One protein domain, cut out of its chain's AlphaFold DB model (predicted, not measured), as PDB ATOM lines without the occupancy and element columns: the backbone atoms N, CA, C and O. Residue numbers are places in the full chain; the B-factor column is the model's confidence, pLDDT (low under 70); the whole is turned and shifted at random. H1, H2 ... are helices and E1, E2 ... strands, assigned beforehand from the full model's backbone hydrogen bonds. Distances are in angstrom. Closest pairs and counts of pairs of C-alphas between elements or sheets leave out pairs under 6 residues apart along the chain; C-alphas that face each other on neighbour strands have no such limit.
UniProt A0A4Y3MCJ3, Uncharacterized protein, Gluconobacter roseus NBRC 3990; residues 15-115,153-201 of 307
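What this domain is: This is residues 15 to 115 and 153 to 201 of the 307 residues of an uncharacterized protein of Gluconobacter roseus NBRC 3990 (UniProt A0A4Y3MCJ3). Picture an elongated two-sided sandwich: the strongly twisted sheet E8 E7 E9 E10 is partly face to face with two small sheets, E1 E4 E5 and E2 E3 E6, which follow each other along its length. H1 runs slantwise over E4 and E5, and the long link of residues 72 to 84 reaches out near the same end. The printed part has 150 residues with one named helix and ten named strands, in the order H1 and then E1 to E10, and its class is mixed, helices and strands. The three sheets, in those orders, are antiparallel throughout. The whole is only just compact, close to loose, with a radius of gyration of the C-alphas of 17.7 A and spans of 58 by 34 by 24 A.

Where its parts are: Begin with the largest sheet: E8 is residues 153 to 161, E7 108 to 115, E9 172 to 181 and E10 193 to 195. Find C-alpha 172 at (200.673, 238.664, 223.453); from there E9 runs 25.6 A, bending by 53 degrees at residue 177. In the next sheet E1 is residues 42 to 45, E4 62 to 71 and E5 85 to 95; E4 bends by 83 degrees at residue 67 and E5 by 92 degrees at residue 88. E2, residues 48 to 50, E3, 56 to 59, and E6, 99 to 102, make the third. H1, residues 15 to 36, starts at C-alpha 15, (208.711, 259.267, 207.835), and is 31.1 A long.

How they stand to each other: The three sheets form a stack of sheets, face to face in turn. Sheet E8 E7 E9 E10 faces E1 E4 E5 at 9.1 A, strands at 57 degrees, and E2 E3 E6 at 9.0 A, strands at 27 degrees. Look at N 113 and O 159, 2.8 A, for E7 and E8; N 110 and O 179, 2.8 A, for E7 and E9; and N 178 and O 194, 2.9 A, for the hairpin E9 and E10. The closest C-alphas of E5 and E8 are those of Tyr 93 and Gly 154, 4.3 A apart. In the hairpin E4 and E5, N 64 and O 93 are 2.8 A apart; across the antiparallel neighbours E1 and E4, N 44 and O 63 are within hydrogen-bond range at 2.9 A. E1 runs on into E2 at 68 degrees, and E3 into E4 at 75 degrees. In the hairpin E2 and E3, N 49 and O 58 are 2.8 A apart; in E3 and E6, N 57 and O 101 are 2.8 A apart. H1 is on the sheet E1 E4 E5 at a height of 8.4 A, at 57 degrees to E4 on the local plane; its closest C-alpha pair with E5 is Gly 29 and Thr 90, 4.5 A. Every O i to N i+4 pair in H1 is within hydrogen-bond range.

The domain as a whole: The C-alphas farthest apart are those of Asp 16 and Gly 184, 58.5 A. Residues 116 to 152 are not printed, and C-alphas 115 and 153 are 13.5 A apart across that cut, between E7 and E8. The links E4 to E5 and E9 to E10 are long. The mean pLDDT of the printed part is 93.5; residues 78 to 80 are under 70.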
ATOM      1  N   THR A  15     210.069 259.819 207.776       89.50
ATOM      2  CA  THR A  15     208.711 259.267 207.835       89.50
ATOM      3  C   THR A  15     208.294 258.523 206.570       89.50
ATOM      4  O   THR A  15     207.475 257.612 206.672       89.50
ATOM      5  N   ASP A  16     208.856 258.837 205.399       88.75
ATOM      6  CA  ASP A  16     208.514 258.140 204.156       88.75
ATOM      7  C   ASP A  16     209.017 256.689 204.184       88.75
ATOM      8  O   ASP A  16     208.283 255.765 203.823       88.75
ATOM      9  N   LEU A  17     210.226 256.466 204.709       88.81
ATOM     10  CA  LEU A  17     210.789 255.125 204.896       88.81
ATOM     11  C   LEU A  17     210.073 254.365 206.016       88.81
ATOM     12  O   LEU A  17     209.727 253.193 205.859       88.81
ATOM     13  N   LEU A  18     209.805 255.037 207.137       92.00
ATOM     14  CA  LEU A  18     209.126 254.412 208.271       92.00
ATOM     15  C   LEU A  18     207.677 254.024 207.927       92.00
ATOM     16  O   LEU A  18     207.204 252.973 208.363       92.00
ATOM     17  N   ARG A  19     206.982 254.808 207.087       92.06
ATOM     18  CA  ARG A  19     205.632 254.470 206.596       92.06
ATOM     19  C   ARG A  19     205.641 253.213 205.748       92.06
ATOM     20  O   ARG A  19     204.739 252.395 205.897       92.06
ATOM     21  N   ALA A  20     206.651 253.040 204.895       91.88
ATOM     22  CA  ALA A  20     206.782 251.824 204.103       91.88
ATOM     23  C   ALA A  20     206.864 250.585 205.012       91.88
ATOM     24  O   ALA A  20     206.094 249.647 204.823       91.88
ATOM     25  N   GLY A  21     207.699 250.626 206.059       92.50
ATOM     26  CA  GLY A  21     207.794 249.547 207.050       92.50
ATOM     27  C   GLY A  21     206.468 249.267 207.767       92.50
ATOM     28  O   GLY A  21     206.034 248.114 207.834       92.50
ATOM     29  N   ARG A  22     205.773 250.316 208.227       93.56
ATOM     30  CA  ARG A  22     204.454 250.189 208.873       93.56
ATOM     31  C   ARG A  22     203.408 249.570 207.941       93.56
ATOM     32  O   ARG A  22     202.696 248.652 208.338       93.56
ATOM     33  N   TYR A  23     203.328 250.019 206.690       94.81
ATOM     34  CA  TYR A  23     202.383 249.464 205.715       94.81
ATOM     35  C   TYR A  23     202.717 248.024 205.330       94.81
ATOM     36  O   TYR A  23     201.803 247.226 205.115       94.81
ATOM     37  N   THR A  24     203.998 247.652 205.292       94.56
ATOM     38  CA  THR A  24     204.401 246.253 205.119       94.56
ATOM     39  C   THR A  24     203.940 245.398 206.297       94.56
ATOM     40  O   THR A  24     203.339 244.348 206.067       94.56
ATOM     41  N   LYS A  25     204.130 245.860 207.541       95.06
ATOM     42  CA  LYS A  25     203.608 245.173 208.734       95.06
ATOM     43  C   LYS A  25     202.088 245.002 208.649       95.06
ATOM     44  O   LYS A  25     201.596 243.884 208.790       95.06
ATOM     45  N   ALA A  26     201.357 246.066 208.312       95.38
ATOM     46  CA  ALA A  26     199.907 246.033 208.111       95.38
ATOM     47  C   ALA A  26     199.477 245.012 207.044       95.38
ATOM     48  O   ALA A  26     198.533 244.247 207.246       95.38
ATOM     49  N   ALA A  27     200.162 244.984 205.898       95.25
ATOM     50  CA  ALA A  27     199.858 244.066 204.807       95.25
ATOM     51  C   ALA A  27     200.091 242.600 205.206       95.25
ATOM     52  O   ALA A  27     199.228 241.762 204.950       95.25
ATOM     53  N   LEU A  28     201.213 242.301 205.870       94.88
ATOM     54  CA  LEU A  28     201.527 240.953 206.351       94.88
ATOM     55  C   LEU A  28     200.554 240.496 207.443       94.88
ATOM     56  O   LEU A  28     200.081 239.364 207.400       94.88
ATOM     57  N   GLY A  29     200.198 241.380 208.376       94.75
ATOM     58  CA  GLY A  29     199.231 241.060 209.423       94.75
ATOM     59  C   GLY A  29     197.826 240.800 208.881       94.75
ATOM     60  O   GLY A  29     197.169 239.844 209.291       94.75
ATOM     61  N   ASN A  30     197.372 241.589 207.904       94.69
ATOM     62  CA  ASN A  30     196.094 241.344 207.231       94.69
ATOM     63  C   ASN A  30     196.106 240.036 206.429       94.69
ATOM     64  O   ASN A  30     195.135 239.285 206.482       94.69
ATOM     65  N   LEU A  31     197.210 239.725 205.743       94.50
ATOM     66  CA  LEU A  31     197.372 238.449 205.047       94.50
ATOM     67  C   LEU A  31     197.328 237.262 206.024       94.50
ATOM     68  O   LEU A  31     196.636 236.281 205.763       94.50
ATOM     69  N   ALA A  32     198.011 237.362 207.169       93.06
ATOM     70  CA  ALA A  32     197.977 236.336 208.210       93.06
ATOM     71  C   ALA A  32     196.559 236.136 208.771       93.06
ATOM     72  O   ALA A  32     196.107 235.000 208.910       93.06
ATOM     73  N   SER A  33     195.820 237.225 209.005       92.38
ATOM     74  CA  SER A  33     194.415 237.175 209.429       92.38
ATOM     75  C   SER A  33     193.492 236.545 208.384       92.38
ATOM     76  O   SER A  33     192.516 235.900 208.754       92.38
ATOM     77  N   MET A  34     193.772 236.700 207.086       92.44
ATOM     78  CA  MET A  34     193.014 236.011 206.032       92.44
ATOM     79  C   MET A  34     193.289 234.503 206.008       92.44
ATOM     80  O   MET A  34     192.393 233.734 205.669       92.44
ATOM     81  N   LEU A  35     194.510 234.083 206.354       89.50
ATOM     82  CA  LEU A  35     194.912 232.677 206.328       89.50
ATOM     83  C   LEU A  35     194.424 231.899 207.557       89.50
ATOM     84  O   LEU A  35     193.906 230.796 207.413       89.50
ATOM     85  N   TYR A  36     194.585 232.468 208.753       87.62
ATOM     86  CA  TYR A  36     194.271 231.787 210.016       87.62
ATOM     87  C   TYR A  36     192.966 232.256 210.664       87.62
ATOM     88  O   TYR A  36     192.468 231.603 211.576       87.62
ATOM     89  N   GLY A  37     192.396 233.360 210.190       87.94
ATOM     90  CA  GLY A  37     191.298 234.060 210.844       87.94
ATOM     91  C   GLY A  37     191.795 235.196 211.751       87.94
ATOM     92  O   GLY A  37     192.926 235.167 212.246       87.94
ATOM     93  N   PRO A  38     190.968 236.232 211.978       85.75
ATOM     94  CA  PRO A  38     191.317 237.322 212.879       85.75
ATOM     95  C   PRO A  38     191.434 236.814 214.321       85.75
ATOM     96  O   PRO A  38     190.648 235.979 214.762       85.75
ATOM     97  N   ASN A  39     192.390 237.365 215.071       84.75
ATOM     98  CA  ASN A  39     192.674 237.017 216.469       84.75
ATOM     99  C   ASN A  39     193.105 235.560 216.719       84.75
ATOM    100  O   ASN A  39     193.110 235.107 217.864       84.75
ATOM    101  N   VAL A  40     193.485 234.825 215.674       88.19
ATOM    102  CA  VAL A  40     194.012 233.465 215.806       88.19
ATOM    103  C   VAL A  40     195.523 233.510 215.993       88.19
ATOM    104  O   VAL A  40     196.229 234.295 215.363       88.19
ATOM    105  N   THR A  41     196.013 232.658 216.889       94.94
ATOM    106  CA  THR A  41     197.444 232.459 217.110       94.94
ATOM    107  C   THR A  41     197.897 231.190 216.404       94.94
ATOM    108  O   THR A  41     197.248 230.147 216.516       94.94
ATOM    109  N   ALA A  42     199.027 231.267 215.711       94.94
ATOM    110  CA  ALA A  42     199.664 230.112 215.101       94.94
ATOM    111  C   ALA A  42     201.171 230.144 215.340       94.94
ATOM    112  O   ALA A  42     201.816 231.182 215.210       94.94
ATOM    113  N   ALA A  43     201.726 228.989 215.678       95.81
ATOM    114  CA  ALA A  43     203.140 228.759 215.890       95.81
ATOM    115  C   ALA A  43     203.670 227.799 214.820       95.81
ATOM    116  O   ALA A  43     203.002 226.834 214.445       95.81
ATOM    117  N   SER A  44     204.884 228.056 214.346       94.19
ATOM    118  CA  SER A  44     205.613 227.178 213.433       94.19
ATOM    119  C   SER A  44     207.084 227.106 213.836       94.19
ATOM    120  O   SER A  44     207.657 228.085 214.327       94.19
ATOM    121  N   GLY A  45     207.698 225.937 213.656       92.88
ATOM    122  CA  GLY A  45     208.987 225.627 214.270       92.88
ATOM    123  C   GLY A  45     208.826 225.434 215.776       92.88
ATOM    124  O   GLY A  45     207.920 224.722 216.203       92.88
ATOM    125  N   LEU A  46     209.701 226.056 216.573       96.06
ATOM    126  CA  LEU A  46     209.669 225.999 218.044       96.06
ATOM    127  C   LEU A  46     209.671 224.573 218.608       96.06
ATOM    128  O   LEU A  46     209.166 224.355 219.701       96.06
ATOM    129  N   GLY A  47     210.247 223.601 217.892       95.06
ATOM    130  CA  GLY A  47     210.378 222.233 218.396       95.06
ATOM    131  C   GLY A  47     211.132 222.191 219.727       95.06
ATOM    132  O   GLY A  47     211.829 223.141 220.081       95.06
ATOM    133  N   TYR A  48     211.031 221.087 220.463       95.88
ATOM    134  CA  TYR A  48     211.593 221.002 221.807       95.88
ATOM    135  C   TYR A  48     212.557 219.828 221.993       95.88
ATOM    136  O   TYR A  48     212.519 218.830 221.273       95.88
ATOM    137  N   SER A  49     213.404 219.950 223.008       95.44
ATOM    138  CA  SER A  49     214.223 218.881 223.566       95.44
ATOM    139  C   SER A  49     214.168 218.964 225.089       95.44
ATOM    140  O   SER A  49     214.495 219.996 225.679       95.44
ATOM    141  N   ALA A  50     213.691 217.895 225.725       95.19
ATOM    142  CA  ALA A  50     213.642 217.780 227.177       95.19
ATOM    143  C   ALA A  50     214.980 217.261 227.705       95.19
ATOM    144  O   ALA A  50     215.514 216.273 227.198       95.19
ATOM    145  N   SER A  51     215.514 217.921 228.728       94.94
ATOM    146  CA  SER A  51     216.774 217.518 229.341       94.94
ATOM    147  C   SER A  51     216.625 216.227 230.142       94.94
ATOM    148  O   SER A  51     215.686 216.047 230.922       94.94
ATOM    149  N   SER A  52     217.599 215.329 229.986       94.50
ATOM    150  CA  SER A  52     217.696 214.105 230.778       94.50
ATOM    151  C   SER A  52     218.402 214.307 232.120       94.50
ATOM    152  O   SER A  52     218.324 213.429 232.978       94.50
ATOM    153  N   SER A  53     219.092 215.434 232.309       94.50
ATOM    154  CA  SER A  53     219.935 215.703 233.482       94.50
ATOM    155  C   SER A  53     219.345 216.715 234.457       94.50
ATOM    156  O   SER A  53     219.724 216.715 235.624       94.50
ATOM    157  N   ASP A  54     218.441 217.581 234.001       95.62
ATOM    158  CA  ASP A  54     217.830 218.618 234.831       95.62
ATOM    159  C   ASP A  54     216.390 218.936 234.401       95.62
ATOM    160  O   ASP A  54     215.868 218.414 233.414       95.62
ATOM    161  N   LEU A  55     215.714 219.773 235.190       96.12
ATOM    162  CA  LEU A  55     214.347 220.220 234.929       96.12
ATOM    163  C   LEU A  55     214.313 221.351 233.889       96.12
ATOM    164  O   LEU A  55     213.785 222.430 234.167       96.12
ATOM    165  N   SER A  56     214.909 221.140 232.716       96.50
ATOM    166  CA  SER A  56     214.953 222.136 231.645       96.50
ATOM    167  C   SER A  56     214.411 221.610 230.315       96.50
ATOM    168  O   SER A  56     214.562 220.440 229.960       96.50
ATOM    169  N   LEU A  57     213.750 222.503 229.582       96.88
ATOM    170  CA  LEU A  57     213.281 222.286 228.222       96.88
ATOM    171  C   LEU A  57     213.988 223.281 227.305       96.88
ATOM    172  O   LEU A  57     213.881 224.492 227.500       96.88
ATOM    173  N   THR A  58     214.677 222.778 226.289       97.31
ATOM    174  CA  THR A  58     215.197 223.612 225.204       97.31
ATOM    175  C   THR A  58     214.154 223.693 224.105       97.31
ATOM    176  O   THR A  58     213.689 222.666 223.624       97.31
ATOM    177  N   VAL A  59     213.797 224.905 223.701       97.75
ATOM    178  CA  VAL A  59     212.891 225.175 222.583       97.75
ATOM    179  C   VAL A  59     213.703 225.819 221.468       97.75
ATOM    180  O   VAL A  59     214.416 226.794 221.700       97.75
ATOM    181  N   TYR A  60     213.641 225.252 220.270       97.75
ATOM    182  CA  TYR A  60     214.403 225.701 219.109       97.75
ATOM    183  C   TYR A  60     213.833 226.983 218.497       97.75
ATOM    184  O   TYR A  60     212.782 227.484 218.895       97.75
ATOM    185  N   ALA A  61     214.541 227.516 217.503       97.31
ATOM    186  CA  ALA A  61     214.088 228.661 216.728       97.31
ATOM    187  C   ALA A  61     212.725 228.403 216.056       97.31
ATOM    188  O   ALA A  61     212.344 227.270 215.743       97.31
ATOM    189  N   GLY A  62     211.989 229.481 215.814       97.06
ATOM    190  CA  GLY A  62     210.682 229.427 215.177       97.06
ATOM    191  C   GLY A  62     209.969 230.766 215.234       97.06
ATOM    192  O   GLY A  62     210.548 231.784 215.621       97.06
ATOM    193  N   SER A  63     208.706 230.770 214.834       96.75
ATOM    194  CA  SER A  63     207.912 231.990 214.736       96.75
ATOM    195  C   SER A  63     206.484 231.779 215.195       96.75
ATOM    196  O   SER A  63     205.926 230.689 215.064       96.75
ATOM    197  N   ILE A  64     205.886 232.857 215.680       97.31
ATOM    198  CA  ILE A  64     204.500 232.922 216.113       97.31
ATOM    199  C   ILE A  64     203.848 234.089 215.392       97.31
ATOM    200  O   ILE A  64     204.393 235.190 215.372       97.31
ATOM    201  N   ILE A  65     202.667 233.861 214.836       96.44
ATOM    202  CA  ILE A  65     201.728 234.940 214.558       96.44
ATOM    203  C   ILE A  65     200.722 235.003 215.703       96.44
ATOM    204  O   ILE A  65     200.198 233.976 216.133       96.44
ATOM    205  N   ALA A  66     200.487 236.195 216.230       96.69
ATOM    206  CA  ALA A  66     199.581 236.410 217.350       96.69
ATOM    207  C   ALA A  66     198.961 237.810 217.273       96.69
ATOM    208  O   ALA A  66     199.504 238.680 216.583       96.69
ATOM    209  N   PRO A  67     197.850 238.061 217.986       95.62
ATOM    210  CA  PRO A  67     197.325 239.411 218.147       95.62
ATOM    211  C   PRO A  67     198.392 240.377 218.679       95.62
ATOM    212  O   PRO A  67     199.277 240.003 219.443       95.62
ATOM    213  N   GLY A  68     198.308 241.632 218.274       95.19
ATOM    214  CA  GLY A  68     199.193 242.702 218.710       95.19
ATOM    215  C   GLY A  68     198.676 244.035 218.195       95.19
ATOM    216  O   GLY A  68     197.502 244.159 217.831       95.19
ATOM    217  N   VAL A  69     199.552 245.031 218.146       95.38
ATOM    218  CA  VAL A  69     199.230 246.355 217.601       95.38
ATOM    219  C   VAL A  69     200.271 246.818 216.585       95.38
ATOM    220  O   VAL A  69     201.365 246.254 216.488       95.38
ATOM    221  N   MET A  70     199.928 247.853 215.817       94.94
ATOM    222  CA  MET A  70     200.801 248.399 214.778       94.94
ATOM    223  C   MET A  70     202.135 248.918 215.330       94.94
ATOM    224  O   MET A  70     203.175 248.532 214.818       94.94
ATOM    225  N   ASP A  71     202.115 249.754 216.362       94.19
ATOM    226  CA  ASP A  71     203.294 250.298 217.036       94.19
ATOM    227  C   ASP A  71     202.895 250.782 218.438       94.19
ATOM    228  O   ASP A  71     202.159 251.758 218.586       94.19
ATOM    229  N   VAL A  72     203.390 250.136 219.494       93.69
ATOM    230  CA  VAL A  72     203.079 250.533 220.887       93.69
ATOM    231  C   VAL A  72     203.686 251.883 221.245       93.69
ATOM    232  O   VAL A  72     203.109 252.662 222.004       93.69
ATOM    233  N   SER A  73     204.867 252.150 220.702       92.00
ATOM    234  CA  SER A  73     205.644 253.359 220.922       92.00
ATOM    235  C   SER A  73     205.998 253.997 219.586       92.00
ATOM    236  O   SER A  73     206.015 253.345 218.539       92.00
ATOM    237  N   THR A  74     206.329 255.283 219.629       91.56
ATOM    238  CA  THR A  74     206.886 256.017 218.490       91.56
ATOM    239  C   THR A  74     208.057 255.251 217.861       91.56
ATOM    240  O   THR A  74     208.866 254.643 218.569       91.56
ATOM    241  N   ILE A  75     208.144 255.281 216.533       89.06
ATOM    242  CA  ILE A  75     209.278 254.768 215.759       89.06
ATOM    243  C   ILE A  75     209.956 255.937 215.033       89.06
ATOM    244  O   ILE A  75     209.286 256.752 214.399       89.06
ATOM    245  N   GLY A  76     211.281 256.039 215.141       82.19
ATOM    246  CA  GLY A  76     212.022 257.246 214.750       82.19
ATOM    247  C   GLY A  76     212.163 258.263 215.895       82.19
ATOM    248  O   GLY A  76     211.564 258.100 216.960       82.19
ATOM    249  N   GLY A  77     213.024 259.271 215.710       72.31
ATOM    250  CA  GLY A  77     213.508 260.143 216.786       72.31
ATOM    251  C   GLY A  77     213.271 261.647 216.585       72.31
ATOM    252  O   GLY A  77     213.527 262.196 215.520       72.31
ATOM    253  N   ASN A  78     212.848 262.295 217.679       59.03
ATOM    254  CA  ASN A  78     212.848 263.731 218.014       59.03
ATOM    255  C   ASN A  78     212.813 264.746 216.847       59.03
ATOM    256  O   ASN A  78     213.822 265.368 216.514       59.03
ATOM    257  N   GLY A  79     211.616 264.960 216.294       56.75
ATOM    258  CA  GLY A  79     211.323 265.959 215.254       56.75
ATOM    259  C   GLY A  79     210.931 265.340 213.910       56.75
ATOM    260  O   GLY A  79     210.206 265.971 213.144       56.75
ATOM    261  N   GLY A  80     211.336 264.087 213.684       66.75
ATOM    262  CA  GLY A  80     210.888 263.197 212.614       66.75
ATOM    263  C   GLY A  80     210.499 261.825 213.185       66.75
ATOM    264  O   GLY A  80     210.768 261.522 214.350       66.75
ATOM    265  N   GLY A  81     209.782 261.021 212.404       85.94
ATOM    266  CA  GLY A  81     209.284 259.707 212.825       85.94
ATOM    267  C   GLY A  81     207.762 259.559 212.826       85.94
ATOM    268  O   GLY A  81     207.007 260.469 212.479       85.94
ATOM    269  N   LEU A  82     207.297 258.368 213.196       91.25
ATOM    270  CA  LEU A  82     205.879 258.043 213.282       91.25
ATOM    271  C   LEU A  82     205.475 257.837 214.735       91.25
ATOM    272  O   LEU A  82     206.089 257.049 215.452       91.25
ATOM    273  N   GLY A  83     204.404 258.514 215.150       91.94
ATOM    274  CA  GLY A  83     203.802 258.311 216.466       91.94
ATOM    275  C   GLY A  83     203.336 256.868 216.674       91.94
ATOM    276  O   GLY A  83     203.143 256.124 215.703       91.94
ATOM    277  N   ALA A  84     203.148 256.490 217.939       93.25
ATOM    278  CA  ALA A  84     202.523 255.223 218.301       93.25
ATOM    279  C   ALA A  84     201.163 255.054 217.597       93.25
ATOM    280  O   ALA A  84     200.426 256.019 217.392       93.25
ATOM    281  N   ASP A  85     200.842 253.820 217.234       94.38
ATOM    282  CA  ASP A  85     199.598 253.419 216.591       94.38
ATOM    283  C   ASP A  85     199.146 252.097 217.222       94.38
ATOM    284  O   ASP A  85     199.690 251.026 216.956       94.38
ATOM    285  N   THR A  86     198.153 252.163 218.101       95.31
ATOM    286  CA  THR A  86     197.664 250.995 218.843       95.31
ATOM    287  C   THR A  86     196.581 250.224 218.089       95.31
ATOM    288  O   THR A  86     195.890 249.395 218.683       95.31
ATOM    289  N   THR A  87     196.427 250.463 216.781       95.31
ATOM    290  CA  THR A  87     195.480 249.721 215.948       95.31
ATOM    291  C   THR A  87     195.796 248.227 216.009       95.31
ATOM    292  O   THR A  87     196.929 247.812 215.754       95.31
ATOM    293  N   ALA A  88     194.789 247.421 216.357       94.25
ATOM    294  CA  ALA A  88     194.935 245.980 216.503       94.25
ATOM    295  C   ALA A  88     195.275 245.306 215.166       94.25
ATOM    296  O   ALA A  88     194.649 245.574 214.140       94.25
ATOM    297  N   LEU A  89     196.256 244.406 215.189       94.69
ATOM    298  CA  LEU A  89     196.753 243.703 214.012       94.69
ATOM    299  C   LEU A  89     197.381 242.366 214.419       94.69
ATOM    300  O   LEU A  89     198.011 242.258 215.469       94.69
ATOM    301  N   THR A  90     197.279 241.355 213.559       96.00
ATOM    302  CA  THR A  90     198.077 240.131 213.702       96.00
ATOM    303  C   THR A  90     199.545 240.441 213.420       96.00
ATOM    304  O   THR A  90     199.898 240.865 212.322       96.00
ATOM    305  N   CYS A  91     200.409 240.232 214.404       95.69
ATOM    306  CA  CYS A  91     201.838 240.506 214.310       95.69
ATOM    307  C   CYS A  91     202.630 239.201 214.246       95.69
ATOM    308  O   CYS A  91     202.207 238.182 214.793       95.69
ATOM    309  N   GLN A  92     203.788 239.244 213.588       95.88
ATOM    310  CA  GLN A  92     204.735 238.135 213.551       95.88
ATOM    311  C   GLN A  92     205.861 238.378 214.558       95.88
ATOM    312  O   GLN A  92     206.471 239.445 214.580       95.88
ATOM    313  N   TYR A  93     206.158 237.353 215.344       97.56
ATOM    314  CA  TYR A  93     207.225 237.322 216.332       97.56
ATOM    315  C   TYR A  93     208.138 236.141 216.042       97.56
ATOM    316  O   TYR A  93     207.673 235.070 215.643       97.56
ATOM    317  N   CYS A  94     209.437 236.320 216.253       96.62
ATOM    318  CA  CYS A  94     210.436 235.317 215.914       96.62
ATOM    319  C   CYS A  94     211.368 235.042 217.096       96.62
ATOM    320  O   CYS A  94     211.798 235.955 217.800       96.62
ATOM    321  N   SER A  95     211.733 233.773 217.267       96.81
ATOM    322  CA  SER A  95     212.907 233.351 218.026       96.81
ATOM    323  C   SER A  95     213.947 232.873 217.027       96.81
ATOM    324  O   SER A  95     213.745 231.861 216.359       96.81
ATOM    325  N   THR A  96     215.054 233.599 216.897       94.44
ATOM    326  CA  THR A  96     216.120 233.282 215.932       94.44
ATOM    327  C   THR A  96     217.108 232.236 216.446       94.44
ATOM    328  O   THR A  96     217.880 231.688 215.663       94.44
ATOM    329  N   ALA A  97     217.074 231.933 217.744       96.00
ATOM    330  CA  ALA A  97     217.938 230.961 218.399       96.00
ATOM    331  C   ALA A  97     217.136 230.068 219.353       96.00
ATOM    332  O   ALA A  97     215.983 230.360 219.686       96.00
ATOM    333  N   ALA A  98     217.758 228.970 219.786       96.75
ATOM    334  CA  ALA A  98     217.191 228.112 220.815       96.75
ATOM    335  C   ALA A  98     217.219 228.809 222.184       96.75
ATOM    336  O   ALA A  98     218.193 229.477 222.530       96.75
ATOM    337  N   GLN A  99     216.163 228.625 222.972       97.88
ATOM    338  CA  GLN A  99     216.026 229.155 224.326       97.88
ATOM    339  C   GLN A  99     215.807 228.002 225.305       97.88
ATOM    340  O   GLN A  99     214.989 227.117 225.061       97.88
ATOM    341  N   THR A 100     216.539 228.007 226.420       97.31
ATOM    342  CA  THR A 100     216.378 227.009 227.485       97.31
ATOM    343  C   THR A 100     215.507 227.577 228.595       97.31
ATOM    344  O   THR A 100     215.798 228.643 229.133       97.31
ATOM    345  N   VAL A 101     214.455 226.849 228.957       97.12
ATOM    346  CA  VAL A 101     213.508 227.220 230.010       97.12
ATOM    347  C   VAL A 101     213.588 226.200 231.132       97.12
ATOM    348  O   VAL A 101     213.423 225.003 230.905       97.12
ATOM    349  N   ARG A 102     213.804 226.669 232.361       96.31
ATOM    350  CA  ARG A 102     213.821 225.814 233.549       96.31
ATOM    351  C   ARG A 102     212.434 225.749 234.181       96.31
ATOM    352  O   ARG A 102     211.796 226.784 234.370       96.31
ATOM    353  N   MET A 103     211.980 224.549 234.531       96.00
ATOM    354  CA  MET A 103     210.737 224.379 235.277       96.00
ATOM    355  C   MET A 103     210.911 224.940 236.699       96.00
ATOM    356  O   MET A 103     211.925 224.652 237.341       96.00
ATOM    357  N   PRO A 104     209.943 225.716 237.218       95.25
ATOM    358  CA  PRO A 104     210.040 226.334 238.543       95.25
ATOM    359  C   PRO A 104     210.119 225.347 239.716       95.25
ATOM    360  O   PRO A 104     210.540 225.727 240.804       95.25
ATOM    361  N   GLY A 105     209.686 224.100 239.530       94.06
ATOM    362  CA  GLY A 105     209.641 223.104 240.594       94.06
ATOM    363  C   GLY A 105     209.107 221.752 240.129       94.06
ATOM    364  O   GLY A 105     209.106 221.443 238.938       94.06
ATOM    365  N   THR A 106     208.655 220.949 241.090       95.56
ATOM    366  CA  THR A 106     208.147 219.581 240.884       95.56
ATOM    367  C   THR A 106     206.745 219.418 241.461       95.56
ATOM    368  O   THR A 106     206.344 220.204 242.320       95.56
ATOM    369  N   GLY A 107     206.025 218.372 241.054       94.25
ATOM    370  CA  GLY A 107     204.706 218.033 241.599       94.25
ATOM    371  C   GLY A 107     203.571 218.917 241.082       94.25
ATOM    372  O   GLY A 107     202.525 218.992 241.715       94.25
ATOM    373  N   ASN A 108     203.782 219.601 239.957       95.69
ATOM    374  CA  ASN A 108     202.808 220.485 239.327       95.69
ATOM    375  C   ASN A 108     202.857 220.336 237.804       95.69
ATOM    376  O   ASN A 108     203.848 219.873 237.231       95.69
ATOM    377  N   THR A 109     201.791 220.793 237.154       96.56
ATOM    378  CA  THR A 109     201.767 220.989 235.706       96.56
ATOM    379  C   THR A 109     202.229 222.404 235.385       96.56
ATOM    380  O   THR A 109     201.634 223.375 235.849       96.56
ATOM    381  N   TYR A 110     203.286 222.517 234.586       97.31
ATOM    382  CA  TYR A 110     203.811 223.788 234.103       97.31
ATOM    383  C   TYR A 110     203.496 223.956 232.626       97.31
ATOM    384  O   TYR A 110     203.576 223.006 231.846       97.31
ATOM    385  N   THR A 111     203.180 225.185 232.242       98.06
ATOM    386  CA  THR A 111     203.014 225.575 230.849       98.06
ATOM    387  C   THR A 111     204.199 226.440 230.441       98.06
ATOM    388  O   THR A 111     204.550 227.396 231.137       98.06
ATOM    389  N   VAL A 112     204.827 226.105 229.316       97.94
ATOM    390  CA  VAL A 112     205.812 226.962 228.659       97.94
ATOM    391  C   VAL A 112     205.055 227.972 227.812       97.94
ATOM    392  O   VAL A 112     204.393 227.614 226.835       97.94
ATOM    393  N   TYR A 113     205.151 229.234 228.207       98.25
ATOM    394  CA  TYR A 113     204.569 230.366 227.511       98.25
ATOM    395  C   TYR A 113     205.622 231.067 226.659       98.25
ATOM    396  O   TYR A 113     206.737 231.320 227.116       98.25
ATOM    397  N   ALA A 114     205.235 231.435 225.444       98.06
ATOM    398  CA  ALA A 114     205.922 232.425 224.639       98.06
ATOM    399  C   ALA A 114     205.333 233.808 224.906       98.06
ATOM    400  O   ALA A 114     204.162 234.070 224.625       98.06
ATOM    401  N   ILE A 115     206.166 234.693 225.437       97.88
ATOM    402  CA  ILE A 115     205.893 236.115 225.582       97.88
ATOM    403  C   ILE A 115     206.337 236.782 224.284       97.88
ATOM    404  O   ILE A 115     207.527 236.841 223.977       97.88
ATOM    405  N   SER A 153     212.113 244.832 216.339       93.25
ATOM    406  CA  SER A 153     211.826 243.439 215.979       93.25
ATOM    407  C   SER A 153     210.786 242.819 216.900       93.25
ATOM    408  O   SER A 153     210.838 243.025 218.112       93.25
ATOM    409  N   GLY A 154     209.887 242.013 216.326       95.75
ATOM    410  CA  GLY A 154     209.008 241.119 217.071       95.75
ATOM    411  C   GLY A 154     209.798 239.927 217.604       95.75
ATOM    412  O   GLY A 154     210.261 239.085 216.832       95.75
ATOM    413  N   VAL A 155     209.952 239.859 218.919       96.81
ATOM    414  CA  VAL A 155     210.736 238.842 219.621       96.81
ATOM    415  C   VAL A 155     209.835 237.915 220.425       96.81
ATOM    416  O   VAL A 155     208.737 238.285 220.847       96.81
ATOM    417  N   ILE A 156     210.325 236.697 220.635       97.94
ATOM    418  CA  ILE A 156     209.724 235.710 221.528       97.94
ATOM    419  C   ILE A 156     210.668 235.507 222.707       97.94
ATOM    420  O   ILE A 156     211.839 235.197 222.501       97.94
ATOM    421  N   THR A 157     210.146 235.594 223.926       96.94
ATOM    422  CA  THR A 157     210.848 235.196 225.153       96.94
ATOM    423  C   THR A 157     210.060 234.093 225.837       96.94
ATOM    424  O   THR A 157     208.842 234.197 225.970       96.94
ATOM    425  N   LEU A 158     210.728 233.029 226.274       97.69
ATOM    426  CA  LEU A 158     210.048 231.883 226.869       97.69
ATOM    427  C   LEU A 158     210.098 231.887 228.399       97.69
ATOM    428  O   LEU A 158     211.126 232.183 229.004       97.69
ATOM    429  N   VAL A 159     208.993 231.488 229.029       97.50
ATOM    430  CA  VAL A 159     208.901 231.300 230.483       97.50
ATOM    431  C   VAL A 159     208.054 230.075 230.817       97.50
ATOM    432  O   VAL A 159     207.059 229.808 230.150       97.50
ATOM    433  N   ALA A 160     208.421 229.328 231.859       97.25
ATOM    434  CA  ALA A 160     207.593 228.254 232.402       97.25
ATOM    435  C   ALA A 160     206.867 228.742 233.658       97.25
ATOM    436  O   ALA A 160     207.495 229.231 234.596       97.25
ATOM    437  N   ALA A 161     205.546 228.594 233.687       97.12
ATOM    438  CA  ALA A 161     204.716 229.000 234.816       97.12
ATOM    439  C   ALA A 161     203.466 228.115 234.929       97.12
ATOM    440  O   ALA A 161     203.079 227.440 233.978       97.12
ATOM    441  N   THR A 162     202.830 228.103 236.101       96.38
ATOM    442  CA  THR A 162     201.546 227.407 236.312       96.38
ATOM    443  C   THR A 162     200.357 228.208 235.782       96.38
ATOM    444  O   THR A 162     199.353 227.625 235.394       96.38
ATOM    445  N   ASN A 163     200.490 229.536 235.733       95.50
ATOM    446  CA  ASN A 163     199.505 230.461 235.183       95.50
ATOM    447  C   ASN A 163     200.147 231.327 234.090       95.50
ATOM    448  O   ASN A 163     201.357 231.568 234.157       95.50
ATOM    449  N   PRO A 164     199.362 231.834 233.120       94.94
ATOM    450  CA  PRO A 164     199.882 232.727 232.093       94.94
ATOM    451  C   PRO A 164     200.535 233.974 232.712       94.94
ATOM    452  O   PRO A 164     199.933 234.589 233.597       94.94
ATOM    453  N   PRO A 165     201.739 234.377 232.263       96.19
ATOM    454  CA  PRO A 165     202.311 235.666 232.634       96.19
ATOM    455  C   PRO A 165     201.451 236.821 232.101       96.19
ATOM    456  O   PRO A 165     200.651 236.654 231.179       96.19
ATOM    457  N   ALA A 166     201.644 238.015 232.664       95.81
ATOM    458  CA  ALA A 166     201.007 239.220 232.149       95.81
ATOM    459  C   ALA A 166     201.476 239.505 230.715       95.81
ATOM    460  O   ALA A 166     202.671 239.423 230.416       95.81
ATOM    461  N   ALA A 167     200.537 239.858 229.836       93.94
ATOM    462  CA  ALA A 167     200.877 240.229 228.474       93.94
ATOM    463  C   ALA A 167     201.642 241.564 228.447       93.94
ATOM    464  O   ALA A 167     201.230 242.515 229.120       93.94
ATOM    465  N   PRO A 168     202.742 241.657 227.682       95.31
ATOM    466  CA  PRO A 168     203.439 242.919 227.475       95.31
ATOM    467  C   PRO A 168     202.543 243.891 226.696       95.31
ATOM    468  O   PRO A 168     201.661 243.476 225.941       95.31
ATOM    469  N   ALA A 169     202.769 245.195 226.866       93.94
ATOM    470  CA  ALA A 169     201.991 246.222 226.176       93.94
ATOM    471  C   ALA A 169     202.039 246.007 224.654       93.94
ATOM    472  O   ALA A 169     203.123 245.906 224.084       93.94
ATOM    473  N   GLY A 170     200.863 245.888 224.028       92.38
ATOM    474  CA  GLY A 170     200.684 245.616 222.596       92.38
ATOM    475  C   GLY A 170     201.294 244.318 222.063       92.38
ATOM    476  O   GLY A 170     201.338 244.134 220.849       92.38
ATOM    477  N   GLY A 171     201.742 243.433 222.954       94.12
ATOM    478  CA  GLY A 171     202.161 242.079 222.632       94.12
ATOM    479  C   GLY A 171     201.142 241.043 223.100       94.12
ATOM    480  O   GLY A 171     199.986 241.357 223.387       94.12
ATOM    481  N   TYR A 172     201.570 239.783 223.170       96.69
ATOM    482  CA  TYR A 172     200.673 238.664 223.453       96.69
ATOM    483  C   TYR A 172     201.386 237.515 224.162       96.69
ATOM    484  O   TYR A 172     202.609 237.400 224.118       96.69
ATOM    485  N   VAL A 173     200.615 236.650 224.817       97.56
ATOM    486  CA  VAL A 173     201.132 235.475 225.527       97.56
ATOM    487  C   VAL A 173     200.520 234.226 224.927       97.56
ATOM    488  O   VAL A 173     199.302 234.102 224.834       97.56
ATOM    489  N   VAL A 174     201.376 233.287 224.540       97.25
ATOM    490  CA  VAL A 174     200.978 232.071 223.835       97.25
ATOM    491  C   VAL A 174     201.400 230.849 224.631       97.25
ATOM    492  O   VAL A 174     202.572 230.698 224.956       97.25
ATOM    493  N   ALA A 175     200.459 229.957 224.938       97.25
ATOM    494  CA  ALA A 175     200.765 228.669 225.553       97.25
ATOM    495  C   ALA A 175     201.309 227.700 224.492       97.25
ATOM    496  O   ALA A 175     200.576 227.307 223.583       97.25
ATOM    497  N   LEU A 176     202.586 227.324 224.600       97.00
ATOM    498  CA  LEU A 176     203.238 226.426 223.645       97.00
ATOM    499  C   LEU A 176     203.173 224.971 224.089       97.00
ATOM    500  O   LEU A 176     202.781 224.116 223.305       97.00
ATOM    501  N   TYR A 177     203.564 224.683 225.328       97.88
ATOM    502  CA  TYR A 177     203.712 223.312 225.810       97.88
ATOM    503  C   TYR A 177     203.194 223.166 227.226       97.88
ATOM    504  O   TYR A 177     203.442 224.039 228.052       97.88
ATOM    505  N   THR A 178     202.567 222.034 227.523       97.06
ATOM    506  CA  THR A 178     202.142 221.660 228.873       97.06
ATOM    507  C   THR A 178     202.925 220.438 229.332       97.06
ATOM    508  O   THR A 178     203.034 219.445 228.611       97.06
ATOM    509  N   ILE A 179     203.489 220.511 230.535       96.31
ATOM    510  CA  ILE A 179     204.414 219.517 231.078       96.31
ATOM    511  C   ILE A 179     203.978 219.186 232.501       96.31
ATOM    512  O   ILE A 179     204.021 220.039 233.386       96.31
ATOM    513  N   ALA A 180     203.572 217.941 232.731       96.19
ATOM    514  CA  ALA A 180     203.310 217.440 234.074       96.19
ATOM    515  C   ALA A 180     204.630 216.964 234.690       96.19
ATOM    516  O   ALA A 180     205.161 215.934 234.282       96.19
ATOM    517  N   VAL A 181     205.174 217.716 235.649       95.31
ATOM    518  CA  VAL A 181     206.426 217.354 236.328       95.31
ATOM    519  C   VAL A 181     206.083 216.565 237.593       95.31
ATOM    520  O   VAL A 181     205.502 217.143 238.518       95.31
ATOM    521  N   PRO A 182     206.438 215.267 237.686       94.50
ATOM    522  CA  PRO A 182     206.168 214.464 238.875       94.50
ATOM    523  C   PRO A 182     206.832 215.047 240.125       94.50
ATOM    524  O   PRO A 182     207.868 215.709 240.047       94.50
ATOM    525  N   GLN A 183     206.249 214.801 241.298       95.38
ATOM    526  CA  GLN A 183     206.845 215.228 242.564       95.38
ATOM    527  C   GLN A 183     208.196 214.532 242.782       95.38
ATOM    528  O   GLN A 183     208.302 213.320 242.618       95.38
ATOM    529  N   GLY A 184     209.229 215.300 243.148       92.00
ATOM    530  CA  GLY A 184     210.575 214.765 243.391       92.00
ATOM    531  C   GLY A 184     211.391 214.452 242.132       92.00
ATOM    532  O   GLY A 184     212.498 213.932 242.254       92.00
ATOM    533  N   ALA A 185     210.891 214.776 240.934       92.88
ATOM    534  CA  ALA A 185     211.662 214.639 239.702       92.88
ATOM    535  C   ALA A 185     212.899 215.556 239.711       92.88
ATOM    536  O   ALA A 185     212.803 216.743 240.015       92.88
ATOM    537  N   SER A 186     214.061 215.018 239.345       93.19
ATOM    538  CA  SER A 186     215.303 215.788 239.181       93.19
ATOM    539  C   SER A 186     215.592 216.154 237.723       93.19
ATOM    540  O   SER A 186     216.376 217.070 237.476       93.19
ATOM    541  N   SER A 187     214.938 215.489 236.766       94.31
ATOM    542  CA  SER A 187     215.038 215.776 235.336       94.31
ATOM    543  C   SER A 187     213.707 215.595 234.608       94.31
ATOM    544  O   SER A 187     212.740 215.085 235.176       94.31
ATOM    545  N   LEU A 188     213.650 216.029 233.345       93.06
ATOM    546  CA  LEU A 188     212.508 215.785 232.456       93.06
ATOM    547  C   LEU A 188     212.639 214.473 231.664       93.06
ATOM    548  O   LEU A 188     211.902 214.255 230.700       93.06
ATOM    549  N   ALA A 189     213.550 213.578 232.058       92.19
ATOM    550  CA  ALA A 189     213.710 212.283 231.409       92.19
ATOM    551  C   ALA A 189     212.399 211.479 231.466       92.19
ATOM    552  O   ALA A 189     211.851 211.235 232.538       92.19
ATOM    553  N   GLY A 190     211.895 211.065 230.301       84.50
ATOM    554  CA  GLY A 190     210.659 210.282 230.200       84.50
ATOM    555  C   GLY A 190     209.369 211.063 230.485       84.50
ATOM    556  O   GLY A 190     208.296 210.465 230.469       84.50
ATOM    557  N   VAL A 191     209.442 212.380 230.715       89.50
ATOM    558  CA  VAL A 191     208.253 213.228 230.842       89.50
ATOM    559  C   VAL A 191     207.701 213.538 229.453       89.50
ATOM    560  O   VAL A 191     208.407 214.056 228.587       89.50
ATOM    561  N   THR A 192     206.416 213.261 229.242       90.81
ATOM    562  CA  THR A 192     205.745 213.584 227.981       90.81
ATOM    563  C   THR A 192     205.366 215.061 227.940       90.81
ATOM    564  O   THR A 192     204.545 215.527 228.732       90.81
ATOM    565  N   VAL A 193     205.930 215.792 226.980       94.62
ATOM    566  CA  VAL A 193     205.587 217.190 226.700       94.62
ATOM    567  C   VAL A 193     204.386 217.227 225.757       94.62
ATOM    568  O   VAL A 193     204.435 216.675 224.658       94.62
ATOM    569  N   GLN A 194     203.301 217.877 226.178       95.19
ATOM    570  CA  GLN A 194     202.087 218.011 225.374       95.19
ATOM    571  C   GLN A 194     202.122 219.325 224.578       95.19
ATOM    572  O   GLN A 194     202.202 220.388 225.200       95.19
ATOM    573  N   PRO A 195     202.072 219.297 223.234       94.38
ATOM    574  CA  PRO A 195     201.977 220.510 222.429       94.38
ATOM    575  C   PRO A 195     200.623 221.206 222.619       94.38
ATOM    576  O   PRO A 195     199.574 220.570 222.719       94.38
ATOM    577  N   GLY A 196     200.653 222.534 222.659       91.62
ATOM    578  CA  GLY A 196     199.475 223.388 222.705       91.62
ATOM    579  C   GLY A 196     198.736 223.431 221.367       91.62
ATOM    580  O   GLY A 196     199.260 223.052 220.322       91.62
ATOM    581  N   GLN A 197     197.515 223.965 221.383       90.25
ATOM    582  CA  GLN A 197     196.628 224.060 220.208       90.25
ATOM    583  C   GLN A 197     197.022 225.166 219.210       90.25
ATOM    584  O   GLN A 197     196.219 225.594 218.389       90.25
ATOM    585  N   VAL A 198     198.250 225.669 219.306       93.19
ATOM    586  CA  VAL A 198     198.773 226.770 218.486       93.19
ATOM    587  C   VAL A 198     199.607 226.263 217.314       93.19
ATOM    588  O   VAL A 198     199.896 227.020 216.394       93.19
ATOM    589  N   PHE A 199     199.987 224.986 217.329       92.62
ATOM    590  CA  PHE A 199     200.696 224.342 216.232       92.62
ATOM    591  C   PHE A 199     199.686 223.822 215.215       92.62
ATOM    592  O   PHE A 199     199.078 222.768 215.398       92.62
ATOM    593  N   TRP A 200     199.493 224.592 214.150       86.06
ATOM    594  CA  TRP A 200     198.616 224.206 213.055       86.06
ATOM    595  C   TRP A 200     199.359 223.292 212.080       86.06
ATOM    596  O   TRP A 200     200.543 223.526 211.822       86.06
ATOM    597  N   PRO A 201     198.678 222.291 211.498       84.00
ATOM    598  CA  PRO A 201     199.259 221.512 210.418       84.00
ATOM    599  C   PRO A 201     199.585 222.427 209.234       84.00
ATOM    600  O   PRO A 201     198.839 223.346 208.884       84.00
TER     601      PRO A 201